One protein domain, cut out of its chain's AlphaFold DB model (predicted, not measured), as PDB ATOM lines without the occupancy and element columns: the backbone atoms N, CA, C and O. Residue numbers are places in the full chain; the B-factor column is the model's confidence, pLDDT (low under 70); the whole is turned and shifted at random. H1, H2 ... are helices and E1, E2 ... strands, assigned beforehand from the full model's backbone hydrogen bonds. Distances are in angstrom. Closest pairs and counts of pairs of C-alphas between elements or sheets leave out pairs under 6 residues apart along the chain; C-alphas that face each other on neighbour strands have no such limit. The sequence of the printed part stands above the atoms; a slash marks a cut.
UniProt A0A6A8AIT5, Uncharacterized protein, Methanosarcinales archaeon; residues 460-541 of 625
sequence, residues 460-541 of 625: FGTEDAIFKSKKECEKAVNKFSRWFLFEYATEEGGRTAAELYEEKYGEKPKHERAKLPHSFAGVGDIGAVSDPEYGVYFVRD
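This is residues 460 to 541 of the 625 residues of an uncharacterized protein of Methanosarcinales archaeon (UniProt A0A6A8AIT5). What shape do these atoms make? An elongated body has a small three-stranded sheet near one end and H2 at the other, with the long helix H1 reaching between them: the first part of H1, residues 470 to 477, packs on one face of the sheet, and its last residues meet H2. From H2 a long stretch with no named element, residues 506 to 525, runs back past H1 to the sheet. What is it built of? The printed part has 82 residues, with named elements in the order E1, H1, H2, E2, E3; the sheet order is E1, E2, E3, all antiparallel, and the class is mixed, helices and strands. How large is it? It is loose, with a radius of gyration of the C-alphas of 14.6 A and spans of 42 by 22 by 19 A.

Where do the first elements lie? Strand E1 is residues 464 to 467, beginning at C-alpha 464 at (169.423, 183.224, 71.687). Helix H1 is residues 470 to 486, 24.0 A from first to last C-alpha, and ends at C-alpha 486 at (170.190, 180.339, 94.064). What follows? Helix H2 is residues 497 to 505, 12.0 A long. Strand E2 is residues 526 to 531, 15.9 A, and strand E3 is residues 535 to 540, 16.7 A, ending at C-alpha 540 at (173.351, 172.903, 66.371).

How are the strands paired? E1 and E2 are antiparallel at 162 degrees, with N 467 and O 526 2.8 A apart, within hydrogen-bond range. E2 and E3 form a hairpin, antiparallel at 155 degrees, with N 529 and O 537 2.8 A apart, also within range. How does H1 stand to the sheet? The two make two layers, a helix on one face of a sheet, with H1 at a height over the sheet of 9.9 A. It lies over E2 and, only just, over E1, on which 3 of its C-alphas fall; it runs along the strands, at 16 degrees to E2 on the local plane. Where is H2? H1 touches H2 with residues 484 to 486 alone, the closest C-alphas being those of Leu 485 and Ala 497, 5.1 A apart; they run the same way at a steep tilt of 60 degrees. H2 is not on the sheet. Are the helix backbones complete? In H1 and H2 every O i to N i+4 pair is within hydrogen-bond range.

How far does it reach? The two C-alphas farthest apart are those of Gly 506 and Gly 524, 43.3 A. Which links are long? The link from H2 to E2 is long, with 20 residues, and the printed part has no cut. Where is confidence low? Residues 491 to 493 are under 70, and the mean pLDDT of the printed part of this model is 84.4.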
ATOM      1  N   PHE A 460     171.934 186.488  79.886       95.00
ATOM      2  CA  PHE A 460     172.710 186.389  78.650       95.00
ATOM      3  C   PHE A 460     172.671 187.669  77.810       95.00
ATOM      4  O   PHE A 460     173.534 187.848  76.952       95.00
ATOM      5  N   GLY A 461     171.720 188.570  78.067       94.31
ATOM      6  CA  GLY A 461     171.506 189.798  77.295       94.31
ATOM      7  C   GLY A 461     170.858 189.570  75.928       94.31
ATOM      8  O   GLY A 461     170.756 190.509  75.146       94.31
ATOM      9  N   THR A 462     170.455 188.335  75.632       93.50
ATOM     10  CA  THR A 462     169.759 187.930  74.410       93.50
ATOM     11  C   THR A 462     168.881 186.720  74.706       93.50
ATOM     12  O   THR A 462     169.125 185.987  75.668       93.50
ATOM     13  N   GLU A 463     167.881 186.499  73.867       92.81
ATOM     14  CA  GLU A 463     167.033 185.306  73.893       92.81
ATOM     15  C   GLU A 463     167.683 184.091  73.217       92.81
ATOM     16  O   GLU A 463     167.234 182.971  73.418       92.81
ATOM     17  N   ASP A 464     168.761 184.279  72.456       92.75
ATOM     18  CA  ASP A 464     169.423 183.224  71.687       92.75
ATOM     19  C   ASP A 464     170.961 183.294  71.777       92.75
ATOM     20  O   ASP A 464     171.677 183.809  70.916       92.75
ATOM     21  N   ALA A 465     171.508 182.774  72.876       95.12
ATOM     22  CA  ALA A 465     172.942 182.845  73.151       95.12
ATOM     23  C   ALA A 465     173.735 181.818  72.321       95.12
ATOM     24  O   ALA A 465     173.482 180.617  72.410       95.12
ATOM     25  N   ILE A 466     174.743 182.270  71.567       96.12
ATOM     26  CA  ILE A 466     175.578 181.411  70.709       96.12
ATOM     27  C   ILE A 466     176.920 181.103  71.384       96.12
ATOM     28  O   ILE A 466     177.639 182.002  71.827       96.12
ATOM     29  N   PHE A 467     177.299 179.825  71.405       95.00
ATOM     30  CA  PHE A 467     178.535 179.323  72.007       95.00
ATOM     31  C   PHE A 467     179.392 178.580  70.984       95.00
ATOM     32  O   PHE A 467     178.876 177.831  70.163       95.00
ATOM     33  N   LYS A 468     180.723 178.697  71.071       92.31
ATOM     34  CA  LYS A 468     181.649 178.136  70.064       92.31
ATOM     35  C   LYS A 468     181.968 176.659  70.267       92.31
ATOM     36  O   LYS A 468     182.755 176.076  69.530       92.31
ATOM     37  N   SER A 469     181.482 176.070  71.355       88.56
ATOM     38  CA  SER A 469     181.700 174.659  71.650       88.56
ATOM     39  C   SER A 469     180.710 174.143  72.685       88.56
ATOM     40  O   SER A 469     180.271 174.877  73.572       88.56
ATOM     41  N   LYS A 470     180.479 172.828  72.659       86.38
ATOM     42  CA  LYS A 470     179.730 172.097  73.691       86.38
ATOM     43  C   LYS A 470     180.184 172.427  75.113       86.38
ATOM     44  O   LYS A 470     179.363 172.727  75.969       86.38
ATOM     45  N   LYS A 471     181.498 172.431  75.358       88.00
ATOM     46  CA  LYS A 471     182.067 172.699  76.689       88.00
ATOM     47  C   LYS A 471     181.778 174.121  77.170       88.00
ATOM     48  O   LYS A 471     181.600 174.343  78.367       88.00
ATOM     49  N   GLU A 472     181.795 175.087  76.258       93.31
ATOM     50  CA  GLU A 472     181.474 176.477  76.568       93.31
ATOM     51  C   GLU A 472     179.984 176.640  76.880       93.31
ATOM     52  O   GLU A 472     179.657 177.193  77.930       93.31
ATOM     53  N   CYS A 473     179.114 176.078  76.031       91.56
ATOM     54  CA  CYS A 473     177.665 176.082  76.218       91.56
ATOM     55  C   CYS A 473     177.272 175.453  77.561       91.56
ATOM     56  O   CYS A 473     176.673 176.116  78.406       91.56
ATOM     57  N   GLU A 474     177.720 174.222  77.832       89.75
ATOM     58  CA  GLU A 474     177.450 173.529  79.098       89.75
ATOM     59  C   GLU A 474     177.926 174.349  80.300       89.75
ATOM     60  O   GLU A 474     177.227 174.457  81.305       89.75
ATOM     61  N   LYS A 475     179.117 174.954  80.226       92.38
ATOM     62  CA  LYS A 475     179.637 175.784  81.320       92.38
ATOM     63  C   LYS A 475     178.758 177.014  81.559       92.38
ATOM     64  O   LYS A 475     178.514 177.353  82.717       92.38
ATOM     65  N   ALA A 476     178.321 177.680  80.495       93.12
ATOM     66  CA  ALA A 476     177.513 178.890  80.568       93.12
ATOM     67  C   ALA A 476     176.096 178.597  81.087       93.12
ATOM     68  O   ALA A 476     175.666 179.214  82.060       93.12
ATOM     69  N   VAL A 477     175.424 177.587  80.531       90.12
ATOM     70  CA  VAL A 477     174.074 177.151  80.930       90.12
ATOM     71  C   VAL A 477     174.051 176.634  82.364       90.12
ATOM     72  O   VAL A 477     173.133 176.944  83.121       90.12
ATOM     73  N   ASN A 478     175.075 175.889  82.789       91.25
ATOM     74  CA  ASN A 478     175.167 175.429  84.177       91.25
ATOM     75  C   ASN A 478     175.363 176.586  85.159       91.25
ATOM     76  O   ASN A 478     174.850 176.533  86.279       91.25
ATOM     77  N   LYS A 479     176.091 177.631  84.749       92.75
ATOM     78  CA  LYS A 479     176.259 178.845  85.549       92.75
ATOM     79  C   LYS A 479     174.954 179.639  85.624       92.75
ATOM     80  O   LYS A 479     174.600 180.066  86.718       92.75
ATOM     81  N   PHE A 480     174.235 179.767  84.508       93.00
ATOM     82  CA  PHE A 480     172.894 180.348  84.471       93.00
ATOM     83  C   PHE A 480     171.924 179.575  85.368       93.00
ATOM     84  O   PHE A 480     171.327 180.169  86.247       93.00
ATOM     85  N   SER A 481     171.838 178.250  85.233       87.88
ATOM     86  CA  SER A 481     170.920 177.416  86.025       87.88
ATOM     87  C   SER A 481     171.186 177.542  87.526       87.88
ATOM     88  O   SER A 481     170.260 177.619  88.325       87.88
ATOM     89  N   ARG A 482     172.464 177.615  87.925       90.06
ATOM     90  CA  ARG A 482     172.837 177.875  89.319       90.06
ATOM     91  C   ARG A 482     172.417 179.278  89.762       90.06
ATOM     92  O   ARG A 482     171.872 179.423  90.847       90.06
ATOM     93  N   TRP A 483     172.693 180.293  88.951       93.00
ATOM     94  CA  TRP A 483     172.309 181.666  89.258       93.00
ATOM     95  C   TRP A 483     170.782 181.807  89.364       93.00
ATOM     96  O   TRP A 483     170.295 182.332  90.356       93.00
ATOM     97  N   PHE A 484     170.025 181.238  88.427       88.62
ATOM     98  CA  PHE A 484     168.564 181.221  88.441       88.62
ATOM     99  C   PHE A 484     168.009 180.557  89.707       88.62
ATOM    100  O   PHE A 484     167.129 181.100  90.362       88.62
ATOM    101  N   LEU A 485     168.568 179.411  90.107       85.56
ATOM    102  CA  LEU A 485     168.095 178.695  91.292       85.56
ATOM    103  C   LEU A 485     168.431 179.406  92.610       85.56
ATOM    104  O   LEU A 485     167.595 179.434  93.507       85.56
ATOM    105  N   PHE A 486     169.649 179.933  92.755       87.75
ATOM    106  CA  PHE A 486     170.190 180.339  94.064       87.75
ATOM    107  C   PHE A 486     170.426 181.843  94.233       87.75
ATOM    108  O   PHE A 486     170.749 182.271  95.338       87.75
ATOM    109  N   GLU A 487     170.351 182.632  93.164       89.00
ATOM    110  CA  GLU A 487     170.727 184.053  93.176       89.00
ATOM    111  C   GLU A 487     169.656 184.957  92.544       89.00
ATOM    112  O   GLU A 487     169.553 186.123  92.921       89.00
ATOM    113  N   TYR A 488     168.854 184.444  91.608       86.31
ATOM    114  CA  TYR A 488     167.760 185.187  90.992       86.31
ATOM    115  C   TYR A 488     166.560 185.252  91.940       86.31
ATOM    116  O   TYR A 488     165.976 184.232  92.304       86.31
ATOM    117  N   ALA A 489     166.223 186.469  92.366       82.88
ATOM    118  CA  ALA A 489     165.044 186.731  93.171       82.88
ATOM    119  C   ALA A 489     163.811 186.752  92.261       82.88
ATOM    120  O   ALA A 489     163.712 187.610  91.384       82.88
ATOM    121  N   THR A 490     162.903 185.809  92.491       70.94
ATOM    122  CA  THR A 490     161.630 185.705  91.772       70.94
ATOM    123  C   THR A 490     160.747 186.922  92.054       70.94
ATOM    124  O   THR A 490     160.873 187.581  93.099       70.94
ATOM    125  N   GLU A 491     159.823 187.224  91.139       66.31
ATOM    126  CA  GLU A 491     158.840 188.300  91.348       66.31
ATOM    127  C   GLU A 491     157.924 188.017  92.556       66.31
ATOM    128  O   GLU A 491     157.411 188.939  93.198       66.31
ATOM    129  N   GLU A 492     157.774 186.744  92.937       56.25
ATOM    130  CA  GLU A 492     157.076 186.316  94.147       56.25
ATOM    131  C   GLU A 492     157.931 186.528  95.406       56.25
ATOM    132  O   GLU A 492     158.602 185.646  95.939       56.25
ATOM    133  N   GLY A 493     157.864 187.749  95.937       59.34
ATOM    134  CA  GLY A 493     158.333 188.054  97.290       59.34
ATOM    135  C   GLY A 493     159.843 188.237  97.433       59.34
ATOM    136  O   GLY A 493     160.329 188.308  98.562       59.34
ATOM    137  N   GLY A 494     160.585 188.348  96.325       73.56
ATOM    138  CA  GLY A 494     162.021 188.645  96.336       73.56
ATOM    139  C   GLY A 494     162.890 187.495  96.855       73.56
ATOM    140  O   GLY A 494     164.019 187.734  97.285       73.56
ATOM    141  N   ARG A 495     162.355 186.269  96.841       81.50
ATOM    142  CA  ARG A 495     163.034 185.042  97.276       81.50
ATOM    143  C   ARG A 495     163.502 184.251  96.062       81.50
ATOM    144  O   ARG A 495     162.919 184.339  94.981       81.50
ATOM    145  N   THR A 496     164.566 183.488  96.235       85.69
ATOM    146  CA  THR A 496     165.119 182.623  95.187       85.69
ATOM    147  C   THR A 496     164.315 181.330  95.066       85.69
ATOM    148  O   THR A 496     163.711 180.871  96.040       85.69
ATOM    149  N   ALA A 497     164.344 180.692  93.893       81.25
ATOM    150  CA  ALA A 497     163.693 179.394  93.697       81.25
ATOM    151  C   ALA A 497     164.189 178.340  94.709       81.25
ATOM    152  O   ALA A 497     163.415 177.504  95.170       81.25
ATOM    153  N   ALA A 498     165.462 178.409  95.116       83.56
ATOM    154  CA  ALA A 498     166.021 177.537  96.140       83.56
ATOM    155  C   ALA A 498     165.460 177.790  97.544       83.56
ATOM    156  O   ALA A 498     165.262 176.828  98.281       83.56
ATOM    157  N   GLU A 499     165.177 179.040  97.912       85.00
ATOM    158  CA  GLU A 499     164.543 179.366  99.199       85.00
ATOM    159  C   GLU A 499     163.080 178.915  99.240       85.00
ATOM    160  O   GLU A 499     162.626 178.422 100.271       85.00
ATOM    161  N   LEU A 500     162.358 179.048  98.121       82.38
ATOM    162  CA  LEU A 500     160.990 178.539  97.985       82.38
ATOM    163  C   LEU A 500     160.960 177.001  98.045       82.38
ATOM    164  O   LEU A 500     160.098 176.418  98.701       82.38
ATOM    165  N   TYR A 501     161.929 176.338  97.409       78.06
ATOM    166  CA  TYR A 501     162.086 174.883  97.465       78.06
ATOM    167  C   TYR A 501     162.443 174.397  98.881       78.06
ATOM    168  O   TYR A 501     161.834 173.449  99.369       78.06
ATOM    169  N   GLU A 502     163.388 175.053  99.564       86.00
ATOM    170  CA  GLU A 502     163.813 174.690 100.925       86.00
ATOM    171  C   GLU A 502     162.690 174.865 101.952       86.00
ATOM    172  O   GLU A 502     162.536 174.029 102.840       86.00
ATOM    173  N   GLU A 503     161.848 175.888 101.805       82.94
ATOM    174  CA  GLU A 503     160.648 176.035 102.631       82.94
ATOM    175  C   GLU A 503     159.623 174.925 102.378       82.94
ATOM    176  O   GLU A 503     159.030 174.411 103.326       82.94
ATOM    177  N   LYS A 504     159.423 174.539 101.112       79.31
ATOM    178  CA  LYS A 504     158.422 173.534 100.739       79.31
ATOM    179  C   LYS A 504     158.841 172.106 101.098       79.31
ATOM    180  O   LYS A 504     157.998 171.323 101.526       79.31
ATOM    181  N   TYR A 505     160.113 171.761 100.909       72.19
ATOM    182  CA  TYR A 505     160.604 170.381 101.006       72.19
ATOM    183  C   TYR A 505     161.573 170.147 102.173       72.19
ATOM    184  O   TYR A 505     161.984 169.014 102.405       72.19
ATOM    185  N   GLY A 506     161.939 171.189 102.929       82.31
ATOM    186  CA  GLY A 506     162.820 171.077 104.099       82.31
ATOM    187  C   GLY A 506     164.286 170.776 103.772       82.31
ATOM    188  O   GLY A 506     165.083 170.540 104.680       82.31
ATOM    189  N   GLU A 507     164.660 170.787 102.493       82.94
ATOM    190  CA  GLU A 507     166.026 170.576 102.023       82.94
ATOM    191  C   GLU A 507     166.371 171.508 100.860       82.94
ATOM    192  O   GLU A 507     165.501 171.992 100.139       82.94
ATOM    193  N   LYS A 508     167.665 171.749 100.645       78.75
ATOM    194  CA  LYS A 508     168.119 172.566  99.516       78.75
ATOM    195  C   LYS A 508     168.046 171.776  98.213       78.75
ATOM    196  O   LYS A 508     168.496 170.627  98.190       78.75
ATOM    197  N   PRO A 509     167.600 172.396  97.108       80.81
ATOM    198  CA  PRO A 509     167.584 171.719  95.822       80.81
ATOM    199  C   PRO A 509     169.010 171.355  95.401       80.81
ATOM    200  O   PRO A 509     169.962 172.126  95.580       80.81
ATOM    201  N   LYS A 510     169.174 170.167  94.821       76.12
ATOM    202  CA  LYS A 510     170.455 169.748  94.249       76.12
ATOM    203  C   LYS A 510     170.665 170.460  92.915       76.12
ATOM    204  O   LYS A 510     169.780 170.505  92.070       76.12
ATOM    205  N   HIS A 511     171.860 171.017  92.713       73.31
ATOM    206  CA  HIS A 511     172.250 171.565  91.412       73.31
ATOM    207  C   HIS A 511     172.732 170.433  90.510       73.31
ATOM    208  O   HIS A 511     173.886 170.002  90.605       73.31
ATOM    209  N   GLU A 512     171.856 169.950  89.638       71.00
ATOM    210  CA  GLU A 512     172.250 169.036  88.574       71.00
ATOM    211  C   GLU A 512     172.925 169.801  87.436       71.00
ATOM    212  O   GLU A 512     172.499 170.884  87.028       71.00
ATOM    213  N   ARG A 513     174.037 169.252  86.939       76.69
ATOM    214  CA  ARG A 513     174.752 169.847  85.812       76.69
ATOM    215  C   ARG A 513     174.162 169.319  84.514       76.69
ATOM    216  O   ARG A 513     174.387 168.156  84.185       76.69
ATOM    217  N   ALA A 514     173.513 170.196  83.759       71.44
ATOM    218  CA  ALA A 514     173.112 169.937  82.389       71.44
ATOM    219  C   ALA A 514     174.340 169.540  81.554       71.44
ATOM    220  O   ALA A 514     175.368 170.233  81.547       71.44
ATOM    221  N   LYS A 515     174.229 168.401  80.870       81.81
ATOM    222  CA  LYS A 515     175.189 167.915  79.877       81.81
ATOM    223  C   LYS A 515     174.447 167.760  78.564       81.81
ATOM    224  O   LYS A 515     173.406 167.110  78.531       81.81
ATOM    225  N   LEU A 516     174.988 168.326  77.494       75.19
ATOM    226  CA  LEU A 516     174.388 168.162  76.177       75.19
ATOM    227  C   LEU A 516     174.656 166.737  75.656       75.19
ATOM    228  O   LEU A 516     175.696 166.147  75.990       75.19
ATOM    229  N   PRO A 517     173.780 166.179  74.805       75.94
ATOM    230  CA  PRO A 517     173.988 164.874  74.176       75.94
ATOM    231  C   PRO A 517     175.308 164.768  73.392       75.94
ATOM    232  O   PRO A 517     175.950 165.771  73.050       75.94
ATOM    233  N   HIS A 518     175.770 163.544  73.103       73.50
ATOM    234  CA  HIS A 518     177.024 163.336  72.356       73.50
ATOM    235  C   HIS A 518     176.966 163.899  70.924       73.50
ATOM    236  O   HIS A 518     177.997 164.318  70.410       73.50
ATOM    237  N   SER A 519     175.772 164.014  70.335       72.94
ATOM    238  CA  SER A 519     175.528 164.621  69.016       72.94
ATOM    239  C   SER A 519     175.973 166.086  68.895       72.94
ATOM    240  O   SER A 519     176.166 166.570  67.785       72.94
ATOM    241  N   PHE A 520     176.197 166.782  70.015       78.19
ATOM    242  CA  PHE A 520     176.742 168.145  70.051       78.19
ATOM    243  C   PHE A 520     178.284 168.191  70.083       78.19
ATOM    244  O   PHE A 520     178.883 169.263  70.186       78.19
ATOM    245  N   ALA A 521     178.966 167.043  70.052       76.31
ATOM    246  CA  ALA A 521     180.425 166.996  70.009       76.31
ATOM    247  C   ALA A 521     180.947 167.378  68.612       76.31
ATOM    248  O   ALA A 521     180.531 166.808  67.612       76.31
ATOM    249  N   GLY A 522     181.896 168.318  68.547       74.25
ATOM    250  CA  GLY A 522     182.538 168.721  67.286       74.25
ATOM    251  C   GLY A 522     181.718 169.659  66.391       74.25
ATOM    252  O   GLY A 522     182.181 169.983  65.303       74.25
ATOM    253  N   VAL A 523     180.547 170.109  66.851       81.25
ATOM    254  CA  VAL A 523     179.709 171.116  66.175       81.25
ATOM    255  C   VAL A 523     180.407 172.485  66.188       81.25
ATOM    256  O   VAL A 523     181.132 172.791  67.143       81.25
ATOM    257  N   GLY A 524     180.224 173.285  65.128       78.94
ATOM    258  CA  GLY A 524     180.908 174.569  64.943       78.94
ATOM    259  C   GLY A 524     180.466 175.629  65.949       78.94
ATOM    260  O   GLY A 524     181.303 176.326  66.528       78.94
ATOM    261  N   ASP A 525     179.164 175.699  66.205       92.44
ATOM    262  CA  ASP A 525     178.573 176.518  67.258       92.44
ATOM    263  C   ASP A 525     177.258 175.905  67.782       92.44
ATOM    264  O   ASP A 525     176.717 174.962  67.208       92.44
ATOM    265  N   ILE A 526     176.779 176.381  68.929       93.31
ATOM    266  CA  ILE A 526     175.539 175.919  69.563       93.31
ATOM    267  C   ILE A 526     174.753 177.141  70.020       93.31
ATOM    268  O   ILE A 526     175.276 177.938  70.804       93.31
ATOM    269  N   GLY A 527     173.503 177.259  69.580       93.19
ATOM    270  CA  GLY A 527     172.553 178.244  70.090       93.19
ATOM    271  C   GLY A 527     171.785 177.679  71.276       93.19
ATOM    272  O   GLY A 527     171.225 176.593  71.177       93.19
ATOM    273  N   ALA A 528     171.760 178.398  72.395       93.31
ATOM    274  CA  ALA A 528     170.776 178.197  73.450       93.31
ATOM    275  C   ALA A 528     169.652 179.214  73.234       93.31
ATOM    276  O   ALA A 528     169.832 180.397  73.528       93.31
ATOM    277  N   VAL A 529     168.540 178.747  72.677       92.88
ATOM    278  CA  VAL A 529     167.385 179.560  72.295       92.88
ATOM    279  C   VAL A 529     166.341 179.449  73.389       92.88
ATOM    280  O   VAL A 529     165.851 178.361  73.677       92.88
ATOM    281  N   SER A 530     166.032 180.569  74.025       92.06
ATOM    282  CA  SER A 530     164.988 180.670  75.027       92.06
ATOM    283  C   SER A 530     163.716 181.235  74.415       92.06
ATOM    284  O   SER A 530     163.743 182.233  73.691       92.06
ATOM    285  N   ASP A 531     162.606 180.619  74.787       89.56
ATOM    286  CA  ASP A 531     161.258 181.003  74.408       89.56
ATOM    287  C   ASP A 531     160.331 180.957  75.643       89.56
ATOM    288  O   ASP A 531     160.507 180.073  76.492       89.56
ATOM    289  N   PRO A 532     159.394 181.909  75.809       85.38
ATOM    290  CA  PRO A 532     158.488 181.939  76.958       85.38
ATOM    291  C   PRO A 532     157.468 180.790  76.987       85.38
ATOM    292  O   PRO A 532     156.952 180.494  78.066       85.38
ATOM    293  N   GLU A 533     157.187 180.145  75.852       82.31
ATOM    294  CA  GLU A 533     156.239 179.028  75.740       82.31
ATOM    295  C   GLU A 533     156.942 177.672  75.662       82.31
ATOM    296  O   GLU A 533     156.450 176.699  76.226       82.31
ATOM    297  N   TYR A 534     158.117 177.612  75.028       79.06
ATOM    298  CA  TYR A 534     158.851 176.355  74.825       79.06
ATOM    299  C   TYR A 534     160.039 176.179  75.796       79.06
ATOM    300  O   TYR A 534     160.571 175.086  75.967       79.06
ATOM    301  N   GLY A 535     160.471 177.218  76.511       85.38
ATOM    302  CA  GLY A 535     161.620 177.137  77.416       85.38
ATOM    303  C   GLY A 535     162.961 177.246  76.685       85.38
ATOM    304  O   GLY A 535     163.091 178.005  75.733       85.38
ATOM    305  N   VAL A 536     164.011 176.569  77.169       87.12
ATOM    306  CA  VAL A 536     165.374 176.689  76.605       87.12
ATOM    307  C   VAL A 536     165.719 175.463  75.764       87.12
ATOM    308  O   VAL A 536     165.910 174.378  76.311       87.12
ATOM    309  N   TYR A 537     165.883 175.668  74.461       88.38
ATOM    310  CA  TYR A 537     166.270 174.658  73.478       88.38
ATOM    311  C   TYR A 537     167.707 174.853  72.989       88.38
ATOM    312  O   TYR A 537     168.238 175.965  72.970       88.38
ATOM    313  N   PHE A 538     168.352 173.757  72.582       89.19
ATOM    314  CA  PHE A 538     169.727 173.768  72.079       89.19
ATOM    315  C   PHE A 538     169.771 173.382  70.610       89.19
ATOM    316  O   PHE A 538     169.438 172.253  70.260       89.19
ATOM    317  N   VAL A 539     170.257 174.294  69.774       88.94
ATOM    318  CA  VAL A 539     170.277 174.136  68.316       88.94
ATOM    319  C   VAL A 539     171.720 174.072  67.822       88.94
ATOM    320  O   VAL A 539     172.581 174.847  68.253       88.94
ATOM    321  N   ARG A 540     172.011 173.113  66.941       88.00
ATOM    322  CA  ARG A 540     173.351 172.903  66.371       88.00
ATOM    323  C   ARG A 540     173.602 173.896  65.241       88.00
ATOM    324  O   ARG A 540     172.742 174.088  64.393       88.00
ATOM    325  N   ASP A 541     174.796 174.487  65.215       88.25
ATOM    326  CA  ASP A 541     175.223 175.462  64.202       88.25
ATOM    327  C   ASP A 541     174.222 176.624  64.026       88.25
ATOM    328  O   ASP A 541     173.989 177.122  62.923       88.25
TER     329      ASP A 541